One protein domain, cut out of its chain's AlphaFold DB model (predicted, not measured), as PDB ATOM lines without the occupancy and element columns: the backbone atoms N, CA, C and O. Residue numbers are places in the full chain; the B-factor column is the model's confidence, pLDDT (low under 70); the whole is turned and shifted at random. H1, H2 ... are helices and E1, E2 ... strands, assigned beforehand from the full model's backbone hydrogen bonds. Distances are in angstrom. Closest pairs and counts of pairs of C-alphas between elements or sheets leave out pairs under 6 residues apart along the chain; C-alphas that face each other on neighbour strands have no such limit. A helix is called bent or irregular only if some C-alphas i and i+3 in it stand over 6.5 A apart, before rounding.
ATOM      1  N   PRO A  32     177.528 160.150 163.027       72.00
ATOM      2  CA  PRO A  32     176.110 160.161 162.691       72.00
ATOM      3  C   PRO A  32     175.929 159.912 161.193       72.00
ATOM      4  O   PRO A  32     176.819 160.212 160.393       72.00
ATOM      5  N   GLU A  33     174.784 159.350 160.817       79.56
ATOM      6  CA  GLU A  33     174.483 159.102 159.414       79.56
ATOM      7  C   GLU A  33     174.444 160.430 158.654       79.56
ATOM      8  O   GLU A  33     173.650 161.322 158.944       79.56
ATOM      9  N   ILE A  34     175.366 160.575 157.704       82.81
ATOM     10  CA  ILE A  34     175.489 161.783 156.898       82.81
ATOM     11  C   ILE A  34     174.663 161.575 155.631       82.81
ATOM     12  O   ILE A  34     174.952 160.630 154.882       82.81
ATOM     13  N   PRO A  35     173.682 162.449 155.344       77.94
ATOM     14  CA  PRO A  35     172.888 162.338 154.133       77.94
ATOM     15  C   PRO A  35     173.803 162.447 152.914       77.94
ATOM     16  O   PRO A  35     174.522 163.429 152.719       77.94
ATOM     17  N   ARG A  36     173.806 161.398 152.087       86.06
ATOM     18  CA  ARG A  36     174.568 161.404 150.839       86.06
ATOM     19  C   ARG A  36     173.839 162.270 149.814       86.06
ATOM     20  O   ARG A  36     172.631 162.104 149.662       86.06
ATOM     21  N   PRO A  37     174.559 163.121 149.064       88.81
ATOM     22  CA  PRO A  37     173.938 163.969 148.061       88.81
ATOM     23  C   PRO A  37     173.356 163.122 146.930       88.81
ATOM     24  O   PRO A  37     174.100 162.416 146.228       88.81
ATOM     25  N   GLN A  38     172.041 163.220 146.752       93.56
ATOM     26  CA  GLN A  38     171.292 162.559 145.689       93.56
ATOM     27  C   GLN A  38     171.449 163.315 144.363       93.56
ATOM     28  O   GLN A  38     172.132 164.341 144.269       93.56
ATOM     29  N   ARG A  39     170.869 162.774 143.288       93.38
ATOM     30  CA  ARG A  39     170.939 163.404 141.964       93.38
ATOM     31  C   ARG A  39     170.142 164.709 141.949       93.38
ATOM     32  O   ARG A  39     170.609 165.705 141.403       93.38
ATOM     33  N   GLU A  40     168.990 164.686 142.598       94.31
ATOM     34  CA  GLU A  40     168.036 165.776 142.740       94.31
ATOM     35  C   GLU A  40     168.675 166.950 143.494       94.31
ATOM     36  O   GLU A  40     168.604 168.085 143.023       94.31
ATOM     37  N   ASP A  41     169.415 166.672 144.575       93.00
ATOM     38  CA  ASP A  41     170.167 167.684 145.331       93.00
ATOM     39  C   ASP A  41     171.183 168.421 144.449       93.00
ATOM     40  O   ASP A  41     171.332 169.638 144.524       93.00
ATOM     41  N   ARG A  42     171.899 167.696 143.578       92.44
ATOM     42  CA  ARG A  42     172.914 168.298 142.695       92.44
ATOM     43  C   ARG A  42     172.289 169.198 141.640       92.44
ATOM     44  O   ARG A  42     172.881 170.218 141.294       92.44
ATOM     45  N   TRP A  43     171.130 168.811 141.115       91.62
ATOM     46  CA  TRP A  43     170.398 169.614 140.142       91.62
ATOM     47  C   TRP A  43     169.807 170.867 140.773       91.62
ATOM     48  O   TRP A  43     170.080 171.962 140.287       91.62
ATOM     49  N   SER A  44     169.116 170.721 141.903       93.81
ATOM     50  CA  SER A  44     168.575 171.857 142.651       93.81
ATOM     51  C   SER A  44     169.682 172.833 143.076       93.81
ATOM     52  O   SER A  44     169.564 174.045 142.878       93.81
ATOM     53  N   LEU A  45     170.827 172.321 143.546       91.69
ATOM     54  CA  LEU A  45     172.001 173.145 143.836       91.69
ATOM     55  C   LEU A  45     172.500 173.902 142.597       91.69
ATOM     56  O   LEU A  45     172.815 175.087 142.693       91.69
ATOM     57  N   ALA A  46     172.602 173.243 141.440       89.38
ATOM     58  CA  ALA A  46     173.075 173.884 140.214       89.38
ATOM     59  C   ALA A  46     172.160 175.039 139.776       89.38
ATOM     60  O   ALA A  46     172.664 176.085 139.361       89.38
ATOM     61  N   ASP A  47     170.843 174.882 139.915       90.38
ATOM     62  CA  ASP A  47     169.876 175.935 139.602       90.38
ATOM     63  C   ASP A  47     169.977 177.111 140.583       90.38
ATOM     64  O   ASP A  47     170.022 178.265 140.149       90.38
ATOM     65  N   LYS A  48     170.134 176.842 141.887       90.38
ATOM     66  CA  LYS A  48     170.364 177.884 142.905       90.38
ATOM     67  C   LYS A  48     171.653 178.666 142.653       90.38
ATOM     68  O   LYS A  48     171.653 179.893 142.697       90.38
ATOM     69  N   LEU A  49     172.748 177.977 142.328       87.50
ATOM     70  CA  LEU A  49     174.020 178.625 141.991       87.50
ATOM     71  C   LEU A  49     173.924 179.452 140.700       87.50
ATOM     72  O   LEU A  49     174.531 180.516 140.611       87.50
ATOM     73  N   ARG A  50     173.149 179.000 139.706       85.44
ATOM     74  CA  ARG A  50     172.897 179.776 138.483       85.44
ATOM     75  C   ARG A  50     172.078 181.033 138.775       85.44
ATOM     76  O   ARG A  50     172.387 182.080 138.218       85.44
ATOM     77  N   ALA A  51     171.078 180.944 139.650       85.06
ATOM     78  CA  ALA A  51     170.295 182.101 140.077       85.06
ATOM     79  C   ALA A  51     171.172 183.154 140.777       85.06
ATOM     80  O   ALA A  51     171.009 184.343 140.526       85.06
ATOM     81  N   LEU A  52     172.153 182.722 141.576       81.38
ATOM     82  CA  LEU A  52     173.133 183.613 142.210       81.38
ATOM     83  C   LEU A  52     174.106 184.282 141.232       81.38
ATOM     84  O   LEU A  52     174.653 185.332 141.547       81.38
ATOM     85  N   ALA A  53     174.355 183.676 140.069       76.69
ATOM     86  CA  ALA A  53     175.225 184.255 139.047       76.69
ATOM     87  C   ALA A  53     174.541 185.382 138.246       76.69
ATOM     88  O   ALA A  53     175.216 186.099 137.504       76.69
ATOM     89  N   ALA A  54     173.219 185.538 138.366       75.19
ATOM     90  CA  ALA A  54     172.507 186.666 137.780       75.19
ATOM     91  C   ALA A  54     172.808 187.962 138.564       75.19
ATOM     92  O   ALA A  54     173.038 187.904 139.774       75.19
ATOM     93  N   PRO A  55     172.797 189.143 137.912       66.94
ATOM     94  CA  PRO A  55     172.981 190.410 138.611       66.94
ATOM     95  C   PRO A  55     171.939 190.552 139.730       66.94
ATOM     96  O   PRO A  55     170.763 190.262 139.487       66.94
ATOM     97  N   PRO A  56     172.328 190.996 140.940       67.50
ATOM     98  CA  PRO A  56     171.365 191.208 142.005       67.50
ATOM     99  C   PRO A  56     170.338 192.268 141.573       67.50
ATOM    100  O   PRO A  56     170.699 193.223 140.880       67.50
ATOM    101  N   PRO A  57     169.066 192.138 141.993       65.25
ATOM    102  CA  PRO A  57     168.004 193.066 141.602       65.25
ATOM    103  C   PRO A  57     168.259 194.500 142.089       65.25
ATOM    104  O   PRO A  57     167.777 195.444 141.469       65.25
ATOM    105  N   SER A  58     169.053 194.661 143.156       65.94
ATOM    106  CA  SER A  58     169.469 195.959 143.682       65.94
ATOM    107  C   SER A  58     170.946 195.937 144.092       65.94
ATOM    108  O   SER A  58     171.379 194.990 144.760       65.94
ATOM    109  N   PRO A  59     171.729 196.975 143.749       64.75
ATOM    110  CA  PRO A  59     173.095 197.115 144.237       64.75
ATOM    111  C   PRO A  59     173.098 197.251 145.768       64.75
ATOM    112  O   PRO A  59     172.385 198.081 146.325       64.75
ATOM    113  N   GLY A  60     173.898 196.422 146.446       65.19
ATOM    114  CA  GLY A  60     174.050 196.429 147.908       65.19
ATOM    115  C   GLY A  60     173.228 195.383 148.673       65.19
ATOM    116  O   GLY A  60     173.453 195.214 149.870       65.19
ATOM    117  N   THR A  61     172.327 194.641 148.019       70.06
ATOM    118  CA  THR A  61     171.618 193.524 148.668       70.06
ATOM    119  C   THR A  61     172.506 192.281 148.695       70.06
ATOM    120  O   THR A  61     172.887 191.769 147.643       70.06
ATOM    121  N   ALA A  62     172.826 191.782 149.893       74.06
ATOM    122  CA  ALA A  62     173.542 190.517 150.053       74.06
ATOM    123  C   ALA A  62     172.721 189.366 149.457       74.06
ATOM    124  O   ALA A  62     171.510 189.287 149.666       74.06
ATOM    125  N   SER A  63     173.375 188.473 148.719       81.88
ATOM    126  CA  SER A  63     172.708 187.304 148.163       81.88
ATOM    127  C   SER A  63     172.474 186.255 149.247       81.88
ATOM    128  O   SER A  63     173.284 186.100 150.166       81.88
ATOM    129  N   THR A  64     171.384 185.503 149.110       86.62
ATOM    130  CA  THR A  64     171.021 184.427 150.036       86.62
ATOM    131  C   THR A  64     170.974 183.100 149.294       86.62
ATOM    132  O   THR A  64     170.412 183.006 148.204       86.62
ATOM    133  N   LEU A  65     171.566 182.072 149.893       88.19
ATOM    134  CA  LEU A  65     171.594 180.709 149.391       88.19
ATOM    135  C   LEU A  65     171.004 179.775 150.448       88.19
ATOM    136  O   LEU A  65     171.660 179.446 151.433       88.19
ATOM    137  N   ASP A  66     169.770 179.340 150.218       92.19
ATOM    138  CA  ASP A  66     169.083 178.366 151.063       92.19
ATOM    139  C   ASP A  66     169.348 176.950 150.561       92.19
ATOM    140  O   ASP A  66     168.974 176.606 149.437       92.19
ATOM    141  N   LEU A  67     169.956 176.116 151.399       93.00
ATOM    142  CA  LEU A  67     170.354 174.750 151.074       93.00
ATOM    143  C   LEU A  67     169.676 173.744 152.004       93.00
ATOM    144  O   LEU A  67     169.594 173.964 153.209       93.00
ATOM    145  N   THR A  68     169.249 172.607 151.467       94.50
ATOM    146  CA  THR A  68     168.984 171.405 152.268       94.50
ATOM    147  C   THR A  68     170.313 170.783 152.726       94.50
ATOM    148  O   THR A  68     171.372 171.079 152.153       94.50
ATOM    149  N   PRO A  69     170.311 169.869 153.712       92.62
ATOM    150  CA  PRO A  69     171.519 169.140 154.094       92.62
ATOM    151  C   PRO A  69     172.130 168.358 152.919       92.62
ATOM    152  O   PRO A  69     173.353 168.305 152.780       92.62
ATOM    153  N   GLY A  70     171.296 167.780 152.046       93.31
ATOM    154  CA  GLY A  70     171.736 167.076 150.837       93.31
ATOM    155  C   GLY A  70     172.435 168.003 149.842       93.31
ATOM    156  O   GLY A  70     173.532 167.695 149.376       93.31
ATOM    157  N   GLU A  71     171.869 169.184 149.586       93.94
ATOM    158  CA  GLU A  71     172.461 170.199 148.707       93.94
ATOM    159  C   GLU A  71     173.756 170.787 149.277       93.94
ATOM    160  O   GLU A  71     174.724 170.975 148.541       93.94
ATOM    161  N   ALA A  72     173.822 171.037 150.588       91.69
ATOM    162  CA  ALA A  72     175.048 171.491 151.238       91.69
ATOM    163  C   ALA A  72     176.159 170.436 151.132       91.69
ATOM    164  O   ALA A  72     177.297 170.757 150.791       91.69
ATOM    165  N   ASN A  73     175.833 169.156 151.331       92.69
ATOM    166  CA  ASN A  73     176.783 168.066 151.115       92.69
ATOM    167  C   ASN A  73     177.156 167.903 149.633       92.69
ATOM    168  O   ASN A  73     178.308 167.597 149.326       92.69
ATOM    169  N   ALA A  74     176.231 168.156 148.702       91.88
ATOM    170  CA  ALA A  74     176.524 168.187 147.272       91.88
ATOM    171  C   ALA A  74     177.502 169.316 146.923       91.88
ATOM    172  O   ALA A  74     178.419 169.100 146.132       91.88
ATOM    173  N   LEU A  75     177.342 170.491 147.539       89.81
ATOM    174  CA  LEU A  75     178.240 171.631 147.387       89.81
ATOM    175  C   LEU A  75     179.647 171.291 147.889       89.81
ATOM    176  O   LEU A  75     180.622 171.495 147.166       89.81
ATOM    177  N   LEU A  76     179.752 170.704 149.084       89.50
ATOM    178  CA  LEU A  76     181.029 170.293 149.672       89.50
ATOM    179  C   LEU A  76     181.718 169.169 148.900       89.50
ATOM    180  O   LEU A  76     182.941 169.180 148.767       89.50
ATOM    181  N   ALA A  77     180.959 168.225 148.343       87.06
ATOM    182  CA  ALA A  77     181.503 167.109 147.574       87.06
ATOM    183  C   ALA A  77     182.244 167.548 146.298       87.06
ATOM    184  O   ALA A  77     183.056 166.785 145.778       87.06
ATOM    185  N   ARG A  78     182.002 168.769 145.795       83.81
ATOM    186  CA  ARG A  78     182.746 169.336 144.654       83.81
ATOM    187  C   ARG A  78     184.167 169.758 145.028       83.81
ATOM    188  O   ARG A  78     184.997 169.939 144.145       83.81
ATOM    189  N   TRP A  79     184.448 169.888 146.322       81.25
ATOM    190  CA  TRP A  79     185.705 170.391 146.855       81.25
ATOM    191  C   TRP A  79     186.401 169.317 147.677       81.25
ATOM    192  O   TRP A  79     186.326 169.295 148.908       81.25
ATOM    193  N   SER A  80     187.113 168.425 146.992       78.25
ATOM    194  CA  SER A  80     187.976 167.463 147.671       78.25
ATOM    195  C   SER A  80     189.080 168.200 148.439       78.25
ATOM    196  O   SER A  80     189.749 169.069 147.868       78.25
ATOM    197  N   PRO A  81     189.296 167.875 149.725       81.50
ATOM    198  CA  PRO A  81     190.440 168.392 150.457       81.50
ATOM    199  C   PRO A  81     191.741 168.017 149.743       81.50
ATOM    200  O   PRO A  81     191.892 166.905 149.236       81.50
ATOM    201  N   VAL A  82     192.689 168.950 149.685       78.12
ATOM    202  CA  VAL A  82     193.997 168.671 149.085       78.12
ATOM    203  C   VAL A  82     194.812 167.827 150.069       78.12
ATOM    204  O   VAL A  82     194.895 168.207 151.242       78.12
ATOM    205  N   PRO A  83     195.433 166.718 149.630       80.69
ATOM    206  CA  PRO A  83     196.335 165.957 150.479       80.69
ATOM    207  C   PRO A  83     197.487 166.832 150.986       80.69
ATOM    208  O   PRO A  83     198.148 167.515 150.204       80.69
ATOM    209  N   ALA A  84     197.747 166.810 152.291       79.44
ATOM    210  CA  ALA A  84     198.799 167.611 152.906       79.44
ATOM    211  C   ALA A  84     199.360 166.924 154.155       79.44
ATOM    212  O   ALA A  84     198.649 166.235 154.878       79.44
ATOM    213  N   ARG A  85     200.657 167.129 154.430       79.06
ATOM    214  CA  ARG A  85     201.333 166.698 155.676       79.06
ATOM    215  C   ARG A  85     201.129 165.214 156.043       79.06
ATOM    216  O   ARG A  85     201.024 164.882 157.219       79.06
ATOM    217  N   GLY A  86     201.072 164.326 155.046       79.50
ATOM    218  CA  GLY A  86     200.864 162.886 155.260       79.50
ATOM    219  C   GLY A  86     199.403 162.468 155.468       79.50
ATOM    220  O   GLY A  86     199.148 161.324 155.852       79.50
ATOM    221  N   PHE A  87     198.456 163.371 155.201       84.12
ATOM    222  CA  PHE A  87     197.018 163.128 155.226       84.12
ATOM    223  C   PHE A  87     196.431 163.211 153.817       84.12
ATOM    224  O   PHE A  87     196.725 164.132 153.056       84.12
ATOM    225  N   ALA A  88     195.575 162.251 153.485       87.06
ATOM    226  CA  ALA A  88     194.789 162.173 152.264       87.06
ATOM    227  C   ALA A  88     193.300 162.207 152.637       87.06
ATOM    228  O   ALA A  88     192.600 161.191 152.624       87.06
ATOM    229  N   LEU A  89     192.825 163.392 153.030       88.19
ATOM    230  CA  LEU A  89     191.404 163.647 153.262       88.19
ATOM    231  C   LEU A  89     190.698 163.716 151.901       88.19
ATOM    232  O   LEU A  89     191.108 164.471 151.029       88.19
ATOM    233  N   ALA A  90     189.665 162.907 151.703       85.50
ATOM    234  CA  ALA A  90     189.026 162.703 150.404       85.50
ATOM    235  C   ALA A  90     187.586 163.223 150.347       85.50
ATOM    236  O   ALA A  90     187.066 163.484 149.261       85.50
ATOM    237  N   ARG A  91     186.916 163.343 151.496       88.25
ATOM    238  CA  ARG A  91     185.498 163.704 151.567       88.25
ATOM    239  C   ARG A  91     185.280 164.815 152.569       88.25
ATOM    240  O   ARG A  91     185.857 164.780 153.650       88.25
ATOM    241  N   ALA A  92     184.423 165.754 152.202       91.38
ATOM    242  CA  ALA A  92     183.912 166.775 153.090       91.38
ATOM    243  C   ALA A  92     182.397 166.626 153.205       91.38
ATOM    244  O   ALA A  92     181.722 166.323 152.221       91.38
ATOM    245  N   SER A  93     181.881 166.835 154.405       91.81
ATOM    246  CA  SER A  93     180.456 166.745 154.697       91.81
ATOM    247  C   SER A  93     180.069 167.721 155.792       91.81
ATOM    248  O   SER A  93     180.899 168.075 156.624       91.81
ATOM    249  N   LEU A  94     178.810 168.138 155.797       92.25
ATOM    250  CA  LEU A  94     178.237 169.031 156.787       92.25
ATOM    251  C   LEU A  94     176.984 168.394 157.375       92.25
ATOM    252  O   LEU A  94     176.106 167.914 156.656       92.25
ATOM    253  N   LEU A  95     176.934 168.399 158.700       92.19
ATOM    254  CA  LEU A  95     175.825 167.915 159.499       92.19
ATOM    255  C   LEU A  95     175.232 169.095 160.277       92.19
ATOM    256  O   LEU A  95     175.850 169.536 161.252       92.19
ATOM    257  N   PRO A  96     174.076 169.629 159.861       90.69
ATOM    258  CA  PRO A  96     173.431 170.705 160.593       90.69
ATOM    259  C   PRO A  96     172.832 170.203 161.914       90.69
ATOM    260  O   PRO A  96     172.522 169.022 162.077       90.69
ATOM    261  N   ARG A  97     172.697 171.120 162.871       89.00
ATOM    262  CA  ARG A  97     172.115 170.930 164.205       89.00
ATOM    263  C   ARG A  97     171.215 172.119 164.536       89.00
ATOM    264  O   ARG A  97     171.288 173.149 163.872       89.00
ATOM    265  N   ASP A  98     170.429 172.000 165.603       83.56
ATOM    266  CA  ASP A  98     169.515 173.060 166.059       83.56
ATOM    267  C   ASP A  98     170.212 174.397 166.358       83.56
ATOM    268  O   ASP A  98     169.613 175.455 166.198       83.56
ATOM    269  N   ASN A  99     171.482 174.357 166.779       83.75
ATOM    270  CA  ASN A  99     172.256 175.544 167.151       83.75
ATOM    271  C   ASN A  99     173.666 175.546 166.540       83.75
ATOM    272  O   ASN A  99     174.640 175.908 167.201       83.75
ATOM    273  N   GLY A 100     173.810 175.055 165.307       88.25
ATOM    274  CA  GLY A 100     175.106 175.044 164.636       88.25
ATOM    275  C   GLY A 100     175.264 173.932 163.612       88.25
ATOM    276  O   GLY A 100     174.292 173.422 163.061       88.25
ATOM    277  N   ALA A 101     176.503 173.538 163.349       90.94
ATOM    278  CA  ALA A 101     176.805 172.475 162.402       90.94
ATOM    279  C   ALA A 101     178.140 171.806 162.721       90.94
ATOM    280  O   ALA A 101     179.048 172.422 163.270       90.94
ATOM    281  N   ILE A 102     178.292 170.553 162.304       91.75
ATOM    282  CA  ILE A 102     179.599 169.905 162.243       91.75
ATOM    283  C   ILE A 102     180.036 169.823 160.791       91.75
ATOM    284  O   ILE A 102     179.338 169.238 159.965       91.75
ATOM    285  N   ILE A 103     181.231 170.329 160.497       92.06
ATOM    286  CA  ILE A 103     181.914 170.059 159.232       92.06
ATOM    287  C   ILE A 103     182.907 168.921 159.448       92.06
ATOM    288  O   ILE A 103     183.776 168.992 160.312       92.06
ATOM    289  N   LEU A 104     182.785 167.866 158.654       91.81
ATOM    290  CA  LEU A 104     183.595 166.659 158.727       91.81
ATOM    291  C   LEU A 104     184.461 166.539 157.476       91.81
ATOM    292  O   LEU A 104     183.937 166.562 156.365       91.81
ATOM    293  N   LEU A 105     185.764 166.343 157.661       91.88
ATOM    294  CA  LEU A 105     186.703 165.929 156.624       91.88
ATOM    295  C   LEU A 105     187.128 164.488 156.896       91.88
ATOM    296  O   LEU A 105     187.653 164.198 157.966       91.88
ATOM    297  N   GLN A 106     186.930 163.583 155.944       90.62
ATOM    298  CA  GLN A 106     187.221 162.157 156.090       90.62
ATOM    299  C   GLN A 106     188.233 161.687 155.050       90.62
ATOM    300  O   GLN A 106     188.190 162.110 153.894       90.62
ATOM    301  N   GLY A 107     189.094 160.748 155.429       90.19
ATOM    302  CA  GLY A 107     190.020 160.078 154.524       90.19
ATOM    303  C   GLY A 107     190.974 159.154 155.266       90.19
ATOM    304  O   GLY A 107     190.554 158.402 156.142       90.19
ATOM    305  N   SER A 108     192.251 159.208 154.908       88.69
ATOM    306  CA  SER A 108     193.313 158.399 155.513       88.69
ATOM    307  C   SER A 108     194.561 159.239 155.784       88.69
ATOM    308  O   SER A 108     194.680 160.371 155.313       88.69
ATOM    309  N   GLY A 109     195.503 158.715 156.566       86.56
ATOM    310  CA  GLY A 109     196.771 159.401 156.819       86.56
ATOM    311  C   GLY A 109     197.513 158.872 158.035       86.56
ATOM    312  O   GLY A 109     196.924 158.213 158.883       86.56
ATOM    313  N   PHE A 110     198.816 159.153 158.110       80.88
ATOM    314  CA  PHE A 110     199.664 158.816 159.266       80.88
ATOM    315  C   PHE A 110     199.572 157.337 159.716       80.88
ATOM    316  O   PHE A 110     199.474 157.026 160.899       80.88
ATOM    317  N   GLY A 111     199.545 156.404 158.756       78.69
ATOM    318  CA  GLY A 111     199.401 154.963 159.024       78.69
ATOM    319  C   GLY A 111     197.982 154.515 159.397       78.69
ATOM    320  O   GLY A 111     197.745 153.327 159.612       78.69
ATOM    321  N   MET A 112     197.018 155.435 159.437       81.88
ATOM    322  CA  MET A 112     195.619 155.158 159.739       81.88
ATOM    323  C   MET A 112     194.826 154.971 158.444       81.88
ATOM    324  O   MET A 112     194.875 155.802 157.532       81.88
ATOM    325  N   ARG A 113     194.059 153.877 158.376       82.31
ATOM    326  CA  ARG A 113     193.184 153.577 157.227       82.31
ATOM    327  C   ARG A 113     191.949 154.477 157.185       82.31
ATOM    328  O   ARG A 113     191.442 154.735 156.101       82.31
ATOM    329  N   SER A 114     191.483 154.925 158.351       85.31
ATOM    330  CA  SER A 114     190.322 155.797 158.506       85.31
ATOM    331  C   SER A 114     190.666 156.935 159.458       85.31
ATOM    332  O   SER A 114     191.083 156.706 160.596       85.31
ATOM    333  N   LEU A 115     190.516 158.157 158.963       87.44
ATOM    334  CA  LEU A 115     190.747 159.388 159.695       87.44
ATOM    335  C   LEU A 115     189.600 160.357 159.420       87.44
ATOM    336  O   LEU A 115     189.235 160.575 158.264       87.44
ATOM    337  N   SER A 116     189.067 160.971 160.469       89.31
ATOM    338  CA  SER A 116     188.098 162.052 160.369       89.31
ATOM    339  C   SER A 116     188.526 163.245 161.210       89.31
ATOM    340  O   SER A 116     188.780 163.101 162.409       89.31
ATOM    341  N   PHE A 117     188.522 164.423 160.606       91.00
ATOM    342  CA  PHE A 117     188.588 165.698 161.300       91.00
ATOM    343  C   PHE A 117     187.189 166.295 161.365       91.00
ATOM    344  O   PHE A 117     186.507 166.361 160.347       91.00
ATOM    345  N   ALA A 118     186.762 166.734 162.542       90.50
ATOM    346  CA  ALA A 118     185.493 167.424 162.721       90.50
ATOM    347  C   ALA A 118     185.735 168.838 163.235       90.50
ATOM    348  O   ALA A 118     186.526 169.027 164.158       90.50
ATOM    349  N   LEU A 119     185.022 169.802 162.674       90.38
ATOM    350  CA  LEU A 119     184.909 171.163 163.170       90.38
ATOM    351  C   LEU A 119     183.484 171.335 163.695       90.38
ATOM    352  O   LEU A 119     182.545 171.354 162.903       90.38
ATOM    353  N   ASP A 120     183.326 171.398 165.017       89.56
ATOM    354  CA  ASP A 120     182.035 171.622 165.674       89.56
ATOM    355  C   ASP A 120     181.819 173.133 165.794       89.56
ATOM    356  O   ASP A 120     182.581 173.827 166.477       89.56
ATOM    357  N   ILE A 121     180.826 173.639 165.071       88.81
ATOM    358  CA  ILE A 121     180.459 175.048 164.999       88.81
ATOM    359  C   ILE A 121     179.175 175.217 165.798       88.81
ATOM    360  O   ILE A 121     178.191 174.523 165.551       88.81
ATOM    361  N   GLU A 122     179.189 176.151 166.736       88.19
ATOM    362  CA  GLU A 122     178.046 176.506 167.567       88.19
ATOM    363  C   GLU A 122     177.642 177.949 167.278       88.19
ATOM    364  O   GLU A 122     178.495 178.822 167.113       88.19
ATOM    365  N   SER A 123     176.341 178.194 167.188       85.38
ATOM    366  CA  SER A 123     175.783 179.532 167.044       85.38
ATOM    367  C   SER A 123     175.623 180.166 168.427       85.38
ATOM    368  O   SER A 123     175.065 179.551 169.334       85.38
ATOM    369  N   GLU A 124     176.119 181.394 168.613       78.31
ATOM    370  CA  GLU A 124     176.016 182.087 169.912       78.31
ATOM    371  C   GLU A 124     174.568 182.467 170.243       78.31
ATOM    372  O   GLU A 124     174.162 182.449 171.404       78.31
ATOM    373  N   ALA A 125     173.779 182.774 169.213       73.56
ATOM    374  CA  ALA A 125     172.346 182.983 169.321       73.56
ATOM    375  C   ALA A 125     171.634 182.375 168.097       73.56
ATOM    376  O   ALA A 125     172.055 182.635 166.960       73.56
ATOM    377  N   PRO A 126     170.549 181.601 168.295       67.94
ATOM    378  CA  PRO A 126     169.777 181.028 167.199       67.94
ATOM    379  C   PRO A 126     169.313 182.121 166.227       67.94
ATOM    380  O   PRO A 126     168.689 183.100 166.626       67.94
ATOM    381  N   GLY A 127     169.656 181.979 164.945       65.81
ATOM    382  CA  GLY A 127     169.259 182.922 163.891       65.81
ATOM    383  C   GLY A 127     170.055 184.234 163.815       65.81
ATOM    384  O   GLY A 127     169.888 184.968 162.845       65.81
ATOM    385  N   ALA A 128     170.957 184.526 164.761       65.19
ATOM    386  CA  ALA A 128     171.769 185.752 164.730       65.19
ATOM    387  C   ALA A 128     172.912 185.702 163.699       65.19
ATOM    388  O   ALA A 128     173.497 186.729 163.365       65.19
ATOM    389  N   GLY A 129     173.248 184.505 163.205       67.56
ATOM    390  CA  GLY A 129     174.345 184.305 162.260       67.56
ATOM    391  C   GLY A 129     175.732 184.556 162.852       67.56
ATOM    392  O   GLY A 129     176.687 184.710 162.106       67.56
ATOM    393  N   VAL A 130     175.857 184.600 164.181       75.38
ATOM    394  CA  VAL A 130     177.154 184.635 164.863       75.38
ATOM    395  C   VAL A 130     177.504 183.215 165.270       75.38
ATOM    396  O   VAL A 130     176.746 182.565 165.993       75.38
ATOM    397  N   HIS A 131     178.643 182.738 164.782       82.06
ATOM    398  CA  HIS A 131     179.131 181.391 165.032       82.06
ATOM    399  C   HIS A 131     180.430 181.431 165.815       82.06
ATOM    400  O   HIS A 131     181.127 182.442 165.878       82.06
ATOM    401  N   ARG A 132     180.760 180.297 166.413       84.00
ATOM    402  CA  ARG A 132     182.045 180.050 167.040       84.00
ATOM    403  C   ARG A 132     182.426 178.599 166.824       84.00
ATOM    404  O   ARG A 132     181.605 177.692 166.944       84.00
ATOM    405  N   VAL A 133     183.704 178.360 166.558       83.75
ATOM    406  CA  VAL A 133     184.266 177.013 166.618       83.75
ATOM    407  C   VAL A 133     184.310 176.581 168.080       83.75
ATOM    408  O   VAL A 133     185.126 177.072 168.864       83.75
ATOM    409  N   ARG A 134     183.424 175.656 168.448       83.50
ATOM    410  CA  ARG A 134     183.334 175.095 169.796       83.50
ATOM    411  C   ARG A 134     184.513 174.171 170.071       83.50
ATOM    412  O   ARG A 134     185.193 174.316 171.083       83.50
ATOM    413  N   ARG A 135     184.750 173.213 169.172       85.12
ATOM    414  CA  ARG A 135     185.798 172.193 169.321       85.12
ATOM    415  C   ARG A 135     186.204 171.589 167.985       85.12
ATOM    416  O   ARG A 135     185.445 171.614 167.016       85.12
ATOM    417  N   ILE A 136     187.399 171.005 167.967       86.06
ATOM    418  CA  ILE A 136     187.900 170.210 166.847       86.06
ATOM    419  C   ILE A 136     188.066 168.770 167.314       86.06
ATOM    420  O   ILE A 136     188.698 168.520 168.340       86.06
ATOM    421  N   LEU A 137     187.533 167.821 166.552       86.12
ATOM    422  CA  LEU A 137     187.644 166.395 166.851       86.12
ATOM    423  C   LEU A 137     188.575 165.709 165.848       86.12
ATOM    424  O   LEU A 137     188.516 165.988 164.650       86.12
ATOM    425  N   VAL A 138     189.380 164.760 166.323       86.06
ATOM    426  CA  VAL A 138     190.150 163.823 165.490       86.06
ATOM    427  C   VAL A 138     189.722 162.412 165.848       86.06
ATOM    428  O   VAL A 138     189.929 161.978 166.973       86.06
ATOM    429  N   ASN A 139     189.092 161.700 164.916       84.75
ATOM    430  CA  ASN A 139     188.472 160.394 165.181       84.75
ATOM    431  C   ASN A 139     187.563 160.389 166.428       84.75
ATOM    432  O   ASN A 139     187.511 159.417 167.170       84.75
ATOM    433  N   GLY A 140     186.852 161.494 166.673       77.56
ATOM    434  CA  GLY A 140     185.992 161.656 167.851       77.56
ATOM    435  C   GLY A 140     186.725 162.069 169.132       77.56
ATOM    436  O   GLY A 140     186.067 162.462 170.090       77.56
ATOM    437  N   LEU A 141     188.062 162.061 169.147       78.50
ATOM    438  CA  LEU A 141     188.850 162.591 170.256       78.50
ATOM    439  C   LEU A 141     188.841 164.112 170.211       78.50
ATOM    440  O   LEU A 141     189.218 164.722 169.206       78.50
ATOM    441  N   GLU A 142     188.415 164.722 171.310       81.19
ATOM    442  CA  GLU A 142     188.380 166.170 171.427       81.19
ATOM    443  C   GLU A 142     189.791 166.744 171.531       81.19
ATOM    444  O   GLU A 142     190.598 166.359 172.377       81.19
ATOM    445  N   THR A 143     190.084 167.691 170.645       76.75
ATOM    446  CA  THR A 143     191.311 168.474 170.664       76.75
ATOM    447  C   THR A 143     190.945 169.925 170.928       76.75
ATOM    448  O   THR A 143     190.061 170.490 170.282       76.75
ATOM    449  N   SER A 144     191.626 170.536 171.890       71.44
ATOM    450  CA  SER A 144     191.500 171.964 172.171       71.44
ATOM    451  C   SER A 144     192.849 172.659 171.973       71.44
ATOM    452  O   SER A 144     193.883 171.984 171.953       71.44
ATOM    453  N   PRO A 145     192.891 173.996 171.883       68.06
ATOM    454  CA  PRO A 145     194.153 174.732 171.919       68.06
ATOM    455  C   PRO A 145     194.999 174.412 173.164       68.06
ATOM    456  O   PRO A 145     196.223 174.379 173.071       68.06
ATOM    457  N   ALA A 146     194.354 174.139 174.307       68.38
ATOM    458  CA  ALA A 146     195.018 173.869 175.583       68.38
ATOM    459  C   ALA A 146     195.524 172.420 175.717       68.38
ATOM    460  O   ALA A 146     196.566 172.189 176.320       68.38
ATOM    461  N   THR A 147     194.809 171.446 175.145       65.88
ATOM    462  CA  THR A 147     195.096 170.005 175.316       65.88
ATOM    463  C   THR A 147     195.661 169.328 174.067       65.88
ATOM    464  O   THR A 147     196.294 168.283 174.163       65.88
ATOM    465  N   GLY A 148     195.457 169.910 172.884       64.12
ATOM    466  CA  GLY A 148     195.731 169.296 171.582       64.12
ATOM    467  C   GLY A 148     196.918 169.883 170.817       64.12
ATOM    468  O   GLY A 148     197.058 169.586 169.639       64.12
ATOM    469  N   GLY A 149     197.748 170.729 171.437       77.69
ATOM    470  CA  GLY A 149     198.927 171.421 170.880       77.69
ATOM    471  C   GLY A 149     199.242 171.236 169.380       77.69
ATOM    472  O   GLY A 149     199.021 172.137 168.570       77.69
ATOM    473  N   TRP A 150     199.835 170.102 168.987       80.69
ATOM    474  CA  TRP A 150     200.176 169.813 167.582       80.69
ATOM    475  C   TRP A 150     198.982 169.348 166.730       80.69
ATOM    476  O   TRP A 150     198.810 169.864 165.625       80.69
ATOM    477  N   THR A 151     198.146 168.429 167.222       78.31
ATOM    478  CA  THR A 151     196.972 167.916 166.493       78.31
ATOM    479  C   THR A 151     195.994 169.037 166.164       78.31
ATOM    480  O   THR A 151     195.585 169.164 165.013       78.31
ATOM    481  N   TRP A 152     195.714 169.922 167.126       83.25
ATOM    482  CA  TRP A 152     194.899 171.118 166.911       83.25
ATOM    483  C   TRP A 152     195.430 171.965 165.747       83.25
ATOM    484  O   TRP A 152     194.685 172.306 164.832       83.25
ATOM    485  N   ARG A 153     196.740 172.255 165.733       84.56
ATOM    486  CA  ARG A 153     197.375 173.050 164.667       84.56
ATOM    487  C   ARG A 153     197.283 172.374 163.303       84.56
ATOM    488  O   ARG A 153     197.067 173.054 162.307       84.56
ATOM    489  N   VAL A 154     197.459 171.054 163.237       84.25
ATOM    490  CA  VAL A 154     197.373 170.301 161.977       84.25
ATOM    491  C   VAL A 154     195.956 170.306 161.419       84.25
ATOM    492  O   VAL A 154     195.781 170.541 160.222       84.25
ATOM    493  N   VAL A 155     194.957 170.068 162.266       86.38
ATOM    494  CA  VAL A 155     193.558 170.032 161.833       86.38
ATOM    495  C   VAL A 155     193.078 171.427 161.455       86.38
ATOM    496  O   VAL A 155     192.530 171.606 160.369       86.38
ATOM    497  N   ARG A 156     193.362 172.428 162.298       86.94
ATOM    498  CA  ARG A 156     193.078 173.837 162.006       86.94
ATOM    499  C   ARG A 156     193.681 174.245 160.664       86.94
ATOM    500  O   ARG A 156     192.967 174.796 159.840       86.94
ATOM    501  N   HIS A 157     194.936 173.881 160.398       87.62
ATOM    502  CA  HIS A 157     195.584 174.170 159.120       87.62
ATOM    503  C   HIS A 157     194.862 173.544 157.915       87.62
ATOM    504  O   HIS A 157     194.747 174.188 156.877       87.62
ATOM    505  N   HIS A 158     194.356 172.310 158.032       88.44
ATOM    506  CA  HIS A 158     193.581 171.695 156.947       88.44
ATOM    507  C   HIS A 158     192.276 172.449 156.691       88.44
ATOM    508  O   HIS A 158     191.946 172.708 155.536       88.44
ATOM    509  N   PHE A 159     191.563 172.848 157.747       88.56
ATOM    510  CA  PHE A 159     190.357 173.662 157.605       88.56
ATOM    511  C   PHE A 159     190.662 175.057 157.047       88.56
ATOM    512  O   PHE A 159     189.959 175.497 156.147       88.56
ATOM    513  N   GLU A 160     191.729 175.721 157.490       88.88
ATOM    514  CA  GLU A 160     192.161 177.024 156.961       88.88
ATOM    515  C   GLU A 160     192.578 176.960 155.488       88.88
ATOM    516  O   GLU A 160     192.359 177.912 154.749       88.88
ATOM    517  N   ALA A 161     193.154 175.844 155.036       87.19
ATOM    518  CA  ALA A 161     193.508 175.662 153.632       87.19
ATOM    519  C   ALA A 161     192.293 175.315 152.753       87.19
ATOM    520  O   ALA A 161     192.247 175.688 151.577       87.19
ATOM    521  N   TRP A 162     191.326 174.574 153.298       88.25
ATOM    522  CA  TRP A 162     190.196 174.035 152.542       88.25
ATOM    523  C   TRP A 162     188.954 174.940 152.556       88.25
ATOM    524  O   TRP A 162     188.380 175.169 151.491       88.25
ATOM    525  N   LEU A 163     188.557 175.503 153.706       86.94
ATOM    526  CA  LEU A 163     187.342 176.325 153.848       86.94
ATOM    527  C   LEU A 163     187.295 177.529 152.891       86.94
ATOM    528  O   LEU A 163     186.252 177.710 152.254       86.94
ATOM    529  N   PRO A 164     188.383 178.304 152.687       83.81
ATOM    530  CA  PRO A 164     188.336 179.446 151.777       83.81
ATOM    531  C   PRO A 164     188.103 179.022 150.328       83.81
ATOM    532  O   PRO A 164     187.508 179.754 149.547       83.81
ATOM    533  N   ARG A 165     188.551 177.818 149.955       81.38
ATOM    534  CA  ARG A 165     188.359 177.278 148.606       81.38
ATOM    535  C   ARG A 165     186.961 176.703 148.422       81.38
ATOM    536  O   ARG A 165     186.352 176.925 147.382       81.38
ATOM    537  N   ALA A 166     186.473 175.971 149.422       82.12
ATOM    538  CA  ALA A 166     185.201 175.269 149.341       82.12
ATOM    539  C   ALA A 166     183.996 176.201 149.511       82.12
ATOM    540  O   ALA A 166     183.021 176.097 148.769       82.12
ATOM    541  N   LEU A 167     184.068 177.101 150.492       78.06
ATOM    542  CA  LEU A 167     182.948 177.936 150.921       78.06
ATOM    543  C   LEU A 167     183.269 179.435 150.894       78.06
ATOM    544  O   LEU A 167     182.372 180.242 151.108       78.06
ATOM    545  N   GLY A 168     184.518 179.826 150.621       77.06
ATOM    546  CA  GLY A 168     184.936 181.228 150.720       77.06
ATOM    547  C   GLY A 168     185.081 181.710 152.162       77.06
ATOM    548  O   GLY A 168     185.067 182.910 152.393       77.06
ATOM    549  N   TRP A 169     185.161 180.791 153.130       79.50
ATOM    550  CA  TRP A 169     185.151 181.107 154.559       79.50
ATOM    551  C   TRP A 169     186.532 180.939 155.168       79.50
ATOM    552  O   TRP A 169     187.248 179.991 154.849       79.50
ATOM    553  N   THR A 170     186.870 181.784 156.128       82.25
ATOM    554  CA  THR A 170     188.007 181.565 157.021       82.25
ATOM    555  C   THR A 170     187.534 181.106 158.398       82.25
ATOM    556  O   THR A 170     186.415 181.386 158.833       82.25
ATOM    557  N   VAL A 171     188.402 180.394 159.119       79.56
ATOM    558  CA  VAL A 171     188.122 179.988 160.508       79.56
ATOM    559  C   VAL A 171     187.927 181.214 161.409       79.56
ATOM    560  O   VAL A 171     187.116 181.182 162.332       79.56
ATOM    561  N   ASP A 172     188.620 182.315 161.120       79.62
ATOM    562  CA  ASP A 172     188.485 183.554 161.881       79.62
ATOM    563  C   ASP A 172     187.167 184.283 161.566       79.62
ATOM    564  O   ASP A 172     186.540 184.809 162.479       79.62
ATOM    565  N   GLU A 173     186.676 184.254 160.321       75.44
ATOM    566  CA  GLU A 173     185.338 184.768 159.978       75.44
ATOM    567  C   GLU A 173     184.213 183.959 160.617       75.44
ATOM    568  O   GLU A 173     183.207 184.545 161.023       75.44
ATOM    569  N   LEU A 174     184.402 182.638 160.740       74.94
ATOM    570  CA  LEU A 174     183.491 181.781 161.493       74.94
ATOM    571  C   LEU A 174     183.419 182.200 162.959       74.94
ATOM    572  O   LEU A 174     182.327 182.175 163.495       74.94
ATOM    573  N   ASN A 175     184.532 182.607 163.582       73.31
ATOM    574  CA  ASN A 175     184.565 183.060 164.980       73.31
ATOM    575  C   ASN A 175     184.186 184.540 165.167       73.31
ATOM    576  O   ASN A 175     183.822 184.949 166.263       73.31
ATOM    577  N   GLY A 176     184.331 185.361 164.127       65.38
ATOM    578  CA  GLY A 176     184.142 186.812 164.184       65.38
ATOM    579  C   GLY A 176     182.734 187.286 163.825       65.38
ATOM    580  O   GLY A 176     182.538 188.488 163.657       65.38
ATOM    581  N   GLY A 177     181.779 186.371 163.617       61.31
ATOM    582  CA  GLY A 177     180.382 186.698 163.299       61.31
ATOM    583  C   GLY A 177     180.170 187.421 161.962       61.31
ATOM    584  O   GLY A 177     179.082 187.924 161.693       61.31
ATOM    585  N   ARG A 178     181.195 187.488 161.101       62.44
ATOM    586  CA  ARG A 178     181.073 188.069 159.751       62.44
ATOM    587  C   ARG A 178     180.297 187.158 158.808       62.44
ATOM    588  O   ARG A 178     179.783 187.612 157.788       62.44
ATOM    589  N   LEU A 179     180.212 185.881 159.163       64.25
ATOM    590  CA  LEU A 179     179.574 184.858 158.370       64.25
ATOM    591  C   LEU A 179     178.102 184.697 158.734       64.25
ATOM    592  O   LEU A 179     177.778 184.000 159.687       64.25
ATOM    593  N   ARG A 180     177.193 185.266 157.941       74.62
ATOM    594  CA  ARG A 180     175.748 185.097 158.147       74.62
ATOM    595  C   ARG A 180     175.270 183.745 157.609       74.62
ATOM    596  O   ARG A 180     174.526 183.679 156.635       74.62
ATOM    597  N   ALA A 181     175.734 182.657 158.216       81.19
ATOM    598  CA  ALA A 181     175.097 181.355 158.059       81.19
ATOM    599  C   ALA A 181     173.999 181.201 159.116       81.19
ATOM    600  O   ALA A 181     174.153 181.649 160.245       81.19
ATOM    601  N   ILE A 182     172.895 180.555 158.790       87.31
ATOM    602  CA  ILE A 182     171.916 180.095 159.768       87.31
ATOM    603  C   ILE A 182     171.811 178.598 159.558       87.31
ATOM    604  O   ILE A 182     171.499 178.140 158.458       87.31
ATOM    605  N   PHE A 183     172.134 177.846 160.603       88.19
ATOM    606  CA  PHE A 183     172.036 176.399 160.593       88.19
ATOM    607  C   PHE A 183     170.749 175.992 161.294       88.19
ATOM    608  O   PHE A 183     170.459 176.445 162.397       88.19
ATOM    609  N   SER A 184     169.989 175.140 160.628       88.31
ATOM    610  CA  SER A 184     168.849 174.425 161.181       88.31
ATOM    611  C   SER A 184     168.881 172.996 160.631       88.31
ATOM    612  O   SER A 184     169.471 172.788 159.566       88.31
ATOM    613  N   PRO A 185     168.291 172.002 161.317       89.06
ATOM    614  CA  PRO A 185     168.407 170.596 160.918       89.06
ATOM    615  C   PRO A 185     168.022 170.332 159.458       89.06
ATOM    616  O   PRO A 185     168.676 169.543 158.779       89.06
ATOM    617  N   ASP A 186     167.022 171.058 158.959       91.12
ATOM    618  CA  ASP A 186     166.467 170.863 157.617       91.12
ATOM    619  C   ASP A 186     166.945 171.898 156.592       91.12
ATOM    620  O   ASP A 186     166.735 171.733 155.386       91.12
ATOM    621  N   ARG A 187     167.567 172.993 157.046       91.12
ATOM    622  CA  ARG A 187     167.958 174.099 156.168       91.12
ATOM    623  C   ARG A 187     169.221 174.803 156.641       91.12
ATOM    624  O   ARG A 187     169.424 175.079 157.820       91.12
ATOM    625  N   ILE A 188     170.056 175.147 155.677       90.62
ATOM    626  CA  ILE A 188     171.269 175.927 155.859       90.62
ATOM    627  C   ILE A 188     171.125 177.157 154.980       90.62
ATOM    628  O   ILE A 188     171.149 177.058 153.755       90.62
ATOM    629  N   THR A 189     170.956 178.313 155.603       90.38
ATOM    630  CA  THR A 189     170.839 179.586 154.895       90.38
ATOM    631  C   THR A 189     172.172 180.295 154.966       90.38
ATOM    632  O   THR A 189     172.624 180.667 156.044       90.38
ATOM    633  N   LEU A 190     172.820 180.488 153.825       87.06
ATOM    634  CA  LEU A 190     174.044 181.270 153.724       87.06
ATOM    635  C   LEU A 190     173.681 182.651 153.193       87.06
ATOM    636  O   LEU A 190     173.003 182.756 152.177       87.06
ATOM    637  N   THR A 191     174.141 183.712 153.844       83.25
ATOM    638  CA  THR A 191     173.970 185.089 153.365       83.25
ATOM    639  C   THR A 191     175.333 185.735 153.199       83.25
ATOM    640  O   THR A 191     176.141 185.734 154.130       83.25
ATOM    641  N   GLY A 192     175.599 186.310 152.029       77.69
ATOM    642  CA  GLY A 192     176.860 186.992 151.780       77.69
ATOM    643  C   GLY A 192     177.095 187.342 150.322       77.69
ATOM    644  O   GLY A 192     176.211 187.227 149.472       77.69
ATOM    645  N   ASP A 193     178.317 187.789 150.053       74.69
ATOM    646  CA  ASP A 193     178.818 187.926 148.695       74.69
ATOM    647  C   ASP A 193     179.412 186.589 148.243       74.69
ATOM    648  O   ASP A 193     180.440 186.133 148.747       74.69
ATOM    649  N   PHE A 194     178.739 185.945 147.292       74.00
ATOM    650  CA  PHE A 194     179.173 184.670 146.738       74.00
ATOM    651  C   PHE A 194     179.974 184.818 145.438       74.00
ATOM    652  O   PHE A 194     180.430 183.816 144.893       74.00
ATOM    653  N   THR A 195     180.209 186.034 144.935       66.75
ATOM    654  CA  THR A 195     180.953 186.258 143.677       66.75
ATOM    655  C   THR A 195     182.394 185.735 143.734       66.75
ATOM    656  O   THR A 195     182.983 185.367 142.713       66.75
ATOM    657  N   GLY A 196     182.959 185.635 144.942       63.62
ATOM    658  CA  GLY A 196     184.259 185.021 145.204       63.62
ATOM    659  C   GLY A 196     184.278 183.493 145.087       63.62
ATOM    660  O   GLY A 196     185.359 182.933 144.877       63.62
ATOM    661  N   LEU A 197     183.121 182.821 145.169       68.81
ATOM    662  CA  LEU A 197     183.044 181.367 145.062       68.81
ATOM    663  C   LEU A 197     183.489 180.937 143.661       68.81
ATOM    664  O   LEU A 197     182.906 181.383 142.666       68.81
ATOM    665  N   PRO A 198     184.467 180.021 143.542       67.06
ATOM    666  CA  PRO A 198     184.945 179.581 142.235       67.06
ATOM    667  C   PRO A 198     183.822 179.026 141.347       67.06
ATOM    668  O   PRO A 198     183.849 179.199 140.136       67.06
ATOM    669  N   LEU A 199     182.786 178.440 141.953       67.56
ATOM    670  CA  LEU A 199     181.623 177.897 141.247       67.56
ATOM    671  C   LEU A 199     180.770 178.967 140.563       67.56
ATOM    672  O   LEU A 199     180.231 178.721 139.485       67.56
ATOM    673  N   ILE A 200     180.647 180.148 141.168       67.69
ATOM    674  CA  ILE A 200     179.946 181.267 140.536       67.69
ATOM    675  C   ILE A 200     180.810 181.834 139.417       67.69
ATOM    676  O   ILE A 200     180.285 182.102 138.343       67.69
ATOM    677  N   LYS A 201     182.136 181.884 139.588       68.56
ATOM    678  CA  LYS A 201     183.055 182.251 138.498       68.56
ATOM    679  C   LYS A 201     182.945 181.296 137.305       68.56
ATOM    680  O   LYS A 201     182.864 181.762 136.173       68.56
ATOM    681  N   GLU A 202     182.873 179.986 137.541       69.50
ATOM    682  CA  GLU A 202     182.645 178.980 136.493       69.50
ATOM    683  C   GLU A 202     181.279 179.150 135.813       69.50
ATOM    684  O   GLU A 202     181.191 179.140 134.584       69.50
ATOM    685  N   ALA A 203     180.208 179.347 136.589       66.88
ATOM    686  CA  ALA A 203     178.865 179.557 136.052       66.88
ATOM    687  C   ALA A 203     178.760 180.860 135.235       66.88
ATOM    688  O   ALA A 203     178.149 180.877 134.162       66.88
ATOM    689  N   MET A 204     179.394 181.936 135.702       66.88
ATOM    690  CA  MET A 204     179.478 183.214 134.994       66.88
ATOM    691  C   MET A 204     180.294 183.082 133.702       66.88
ATOM    692  O   MET A 204     179.842 183.545 132.658       66.88
ATOM    693  N   ALA A 205     181.439 182.389 133.731       68.69
ATOM    694  CA  ALA A 205     182.258 182.134 132.544       68.69
ATOM    695  C   ALA A 205     181.510 181.299 131.488       68.69
ATOM    696  O   ALA A 205     181.531 181.625 130.302       68.69
ATOM    697  N   ALA A 206     180.779 180.266 131.916       65.19
ATOM    698  CA  ALA A 206     179.943 179.461 131.027       65.19
ATOM    699  C   ALA A 206     178.787 180.266 130.406       65.19
ATOM    700  O   ALA A 206     178.365 179.978 129.286       65.19
ATOM    701  N   THR A 207     178.281 181.276 131.119       63.44
ATOM    702  CA  THR A 207     177.223 182.169 130.628       63.44
ATOM    703  C   THR A 207     177.771 183.214 129.651       63.44
ATOM    704  O   THR A 207     177.103 183.529 128.668       63.44
ATOM    705  N   ALA A 208     178.994 183.709 129.868       64.69
ATOM    706  CA  ALA A 208     179.657 184.670 128.986       64.69
ATOM    707  C   ALA A 208     179.965 184.091 127.592       64.69
ATOM    708  O   ALA A 208     179.744 184.774 126.601       64.69
ATOM    709  N   ASN A 209     180.371 182.819 127.501       67.12
ATOM    710  CA  ASN A 209     180.674 182.142 126.227       67.12
ATOM    711  C   ASN A 209     179.441 181.763 125.379       67.12
ATOM    712  O   ASN A 209     179.595 181.172 124.313       67.12
ATOM    713  N   ARG A 210     178.217 182.032 125.852       57.78
ATOM    714  CA  ARG A 210     176.972 181.777 125.101       57.78
ATOM    715  C   ARG A 210     176.400 183.025 124.420       57.78
ATOM    716  O   ARG A 210     175.326 182.926 123.829       57.78
TER     717      ARG A 210
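This is residues 32 to 210 of the 211 residues of an uncharacterized protein of Candidatus Ozemobacter sibiricus (UniProt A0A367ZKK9). A large, strongly twisted sheet of five strands, E2 to E6, has the long helix H3 crossing one face; beyond the end of E2 and E3 sits a small sheet of three strands, E1, E8 and E7. H2 lies in the corner between the two sheets, and H1 and H5 meet at the far side of the small sheet. The printed part has 179 residues, with five named helices and eight named strands in the order H1 E1 H2 E2 E3 E4 E5 E6 H3 H4 E7 E8 H5; both sheets are antiparallel, in the orders E2 E3 E4 E5 E6 and E1 E8 E7, and the class is mixed, helices and strands. The whole is compact, with a radius of gyration of the C-alphas of 16.5 A and spans of 49 by 35 by 26 A.

H1, residues 39 to 52, begins at C-alpha (170.939, 163.404, 141.964) and is 20.3 A long. E1 is residues 63 to 67 and H2 residues 69 to 77. E2, residues 87 to 97, is 27.6 A long and bends by 67 degrees at residue 90. E3, residues 100 to 109, is 27.8 A long; E4, residues 112 to 123, is 32.3 A long and begins at C-alpha (195.619, 155.158, 159.739). E5 is residues 131 to 138, 20.7 A, and E6 residues 141 to 143. H3, residues 149 to 166, is 25.8 A long and only just irregular, with C-alphas 161 and 164 6.7 A apart. H4 is residues 171 to 175, E7 residues 180 to 184 and E8 residues 187 to 192. H5, residues 198 to 208, ends at C-alpha (179.657, 184.670, 128.986).

E2 to E6 form a meander, each strand the antiparallel neighbour of the one before; N 93 and O 104 are 2.9 A apart, N 105 and O 117 2.8 A, N 120 and O 135 2.9 A, and N 143 and O 136 2.8 A, each within hydrogen-bond range. H3 is on this sheet at a height of 8.9 A and runs across the strands, at 74 degrees to E3 on the local plane; the two make two layers. H4, on the same face, lies over E5. H2 is on both sheets; its closest C-alphas to E2 are Asn 73 and Ser 93, 5.3 A. In the small sheet, N 65 and O 190 are 2.8 A apart and N 189 and O 182 2.9 A. H1 touches H2 with residues 41 to 45 alone, about perpendicular at 79 degrees, closest at the C-alphas of Asp 41 and Glu 71, 4.8 A. H1 touches H5 with residues 49 to 52 alone, closest at the C-alphas of Arg 50 and Ala 203, 6.4 A. In H1, H2, H4 and H5 every O i to N i+4 pair is within hydrogen-bond range; in H3, 11 of 14 are.

The two C-alphas farthest apart, of Thr 147 and Arg 210, are 54.7 A apart. The printed part has no cut, and no link between named elements is long. The mean pLDDT of the printed part is 81.5; residues 55 to 60, 126 to 129, 145 to 148, 176 to 179 and 195 to 210 are under 70.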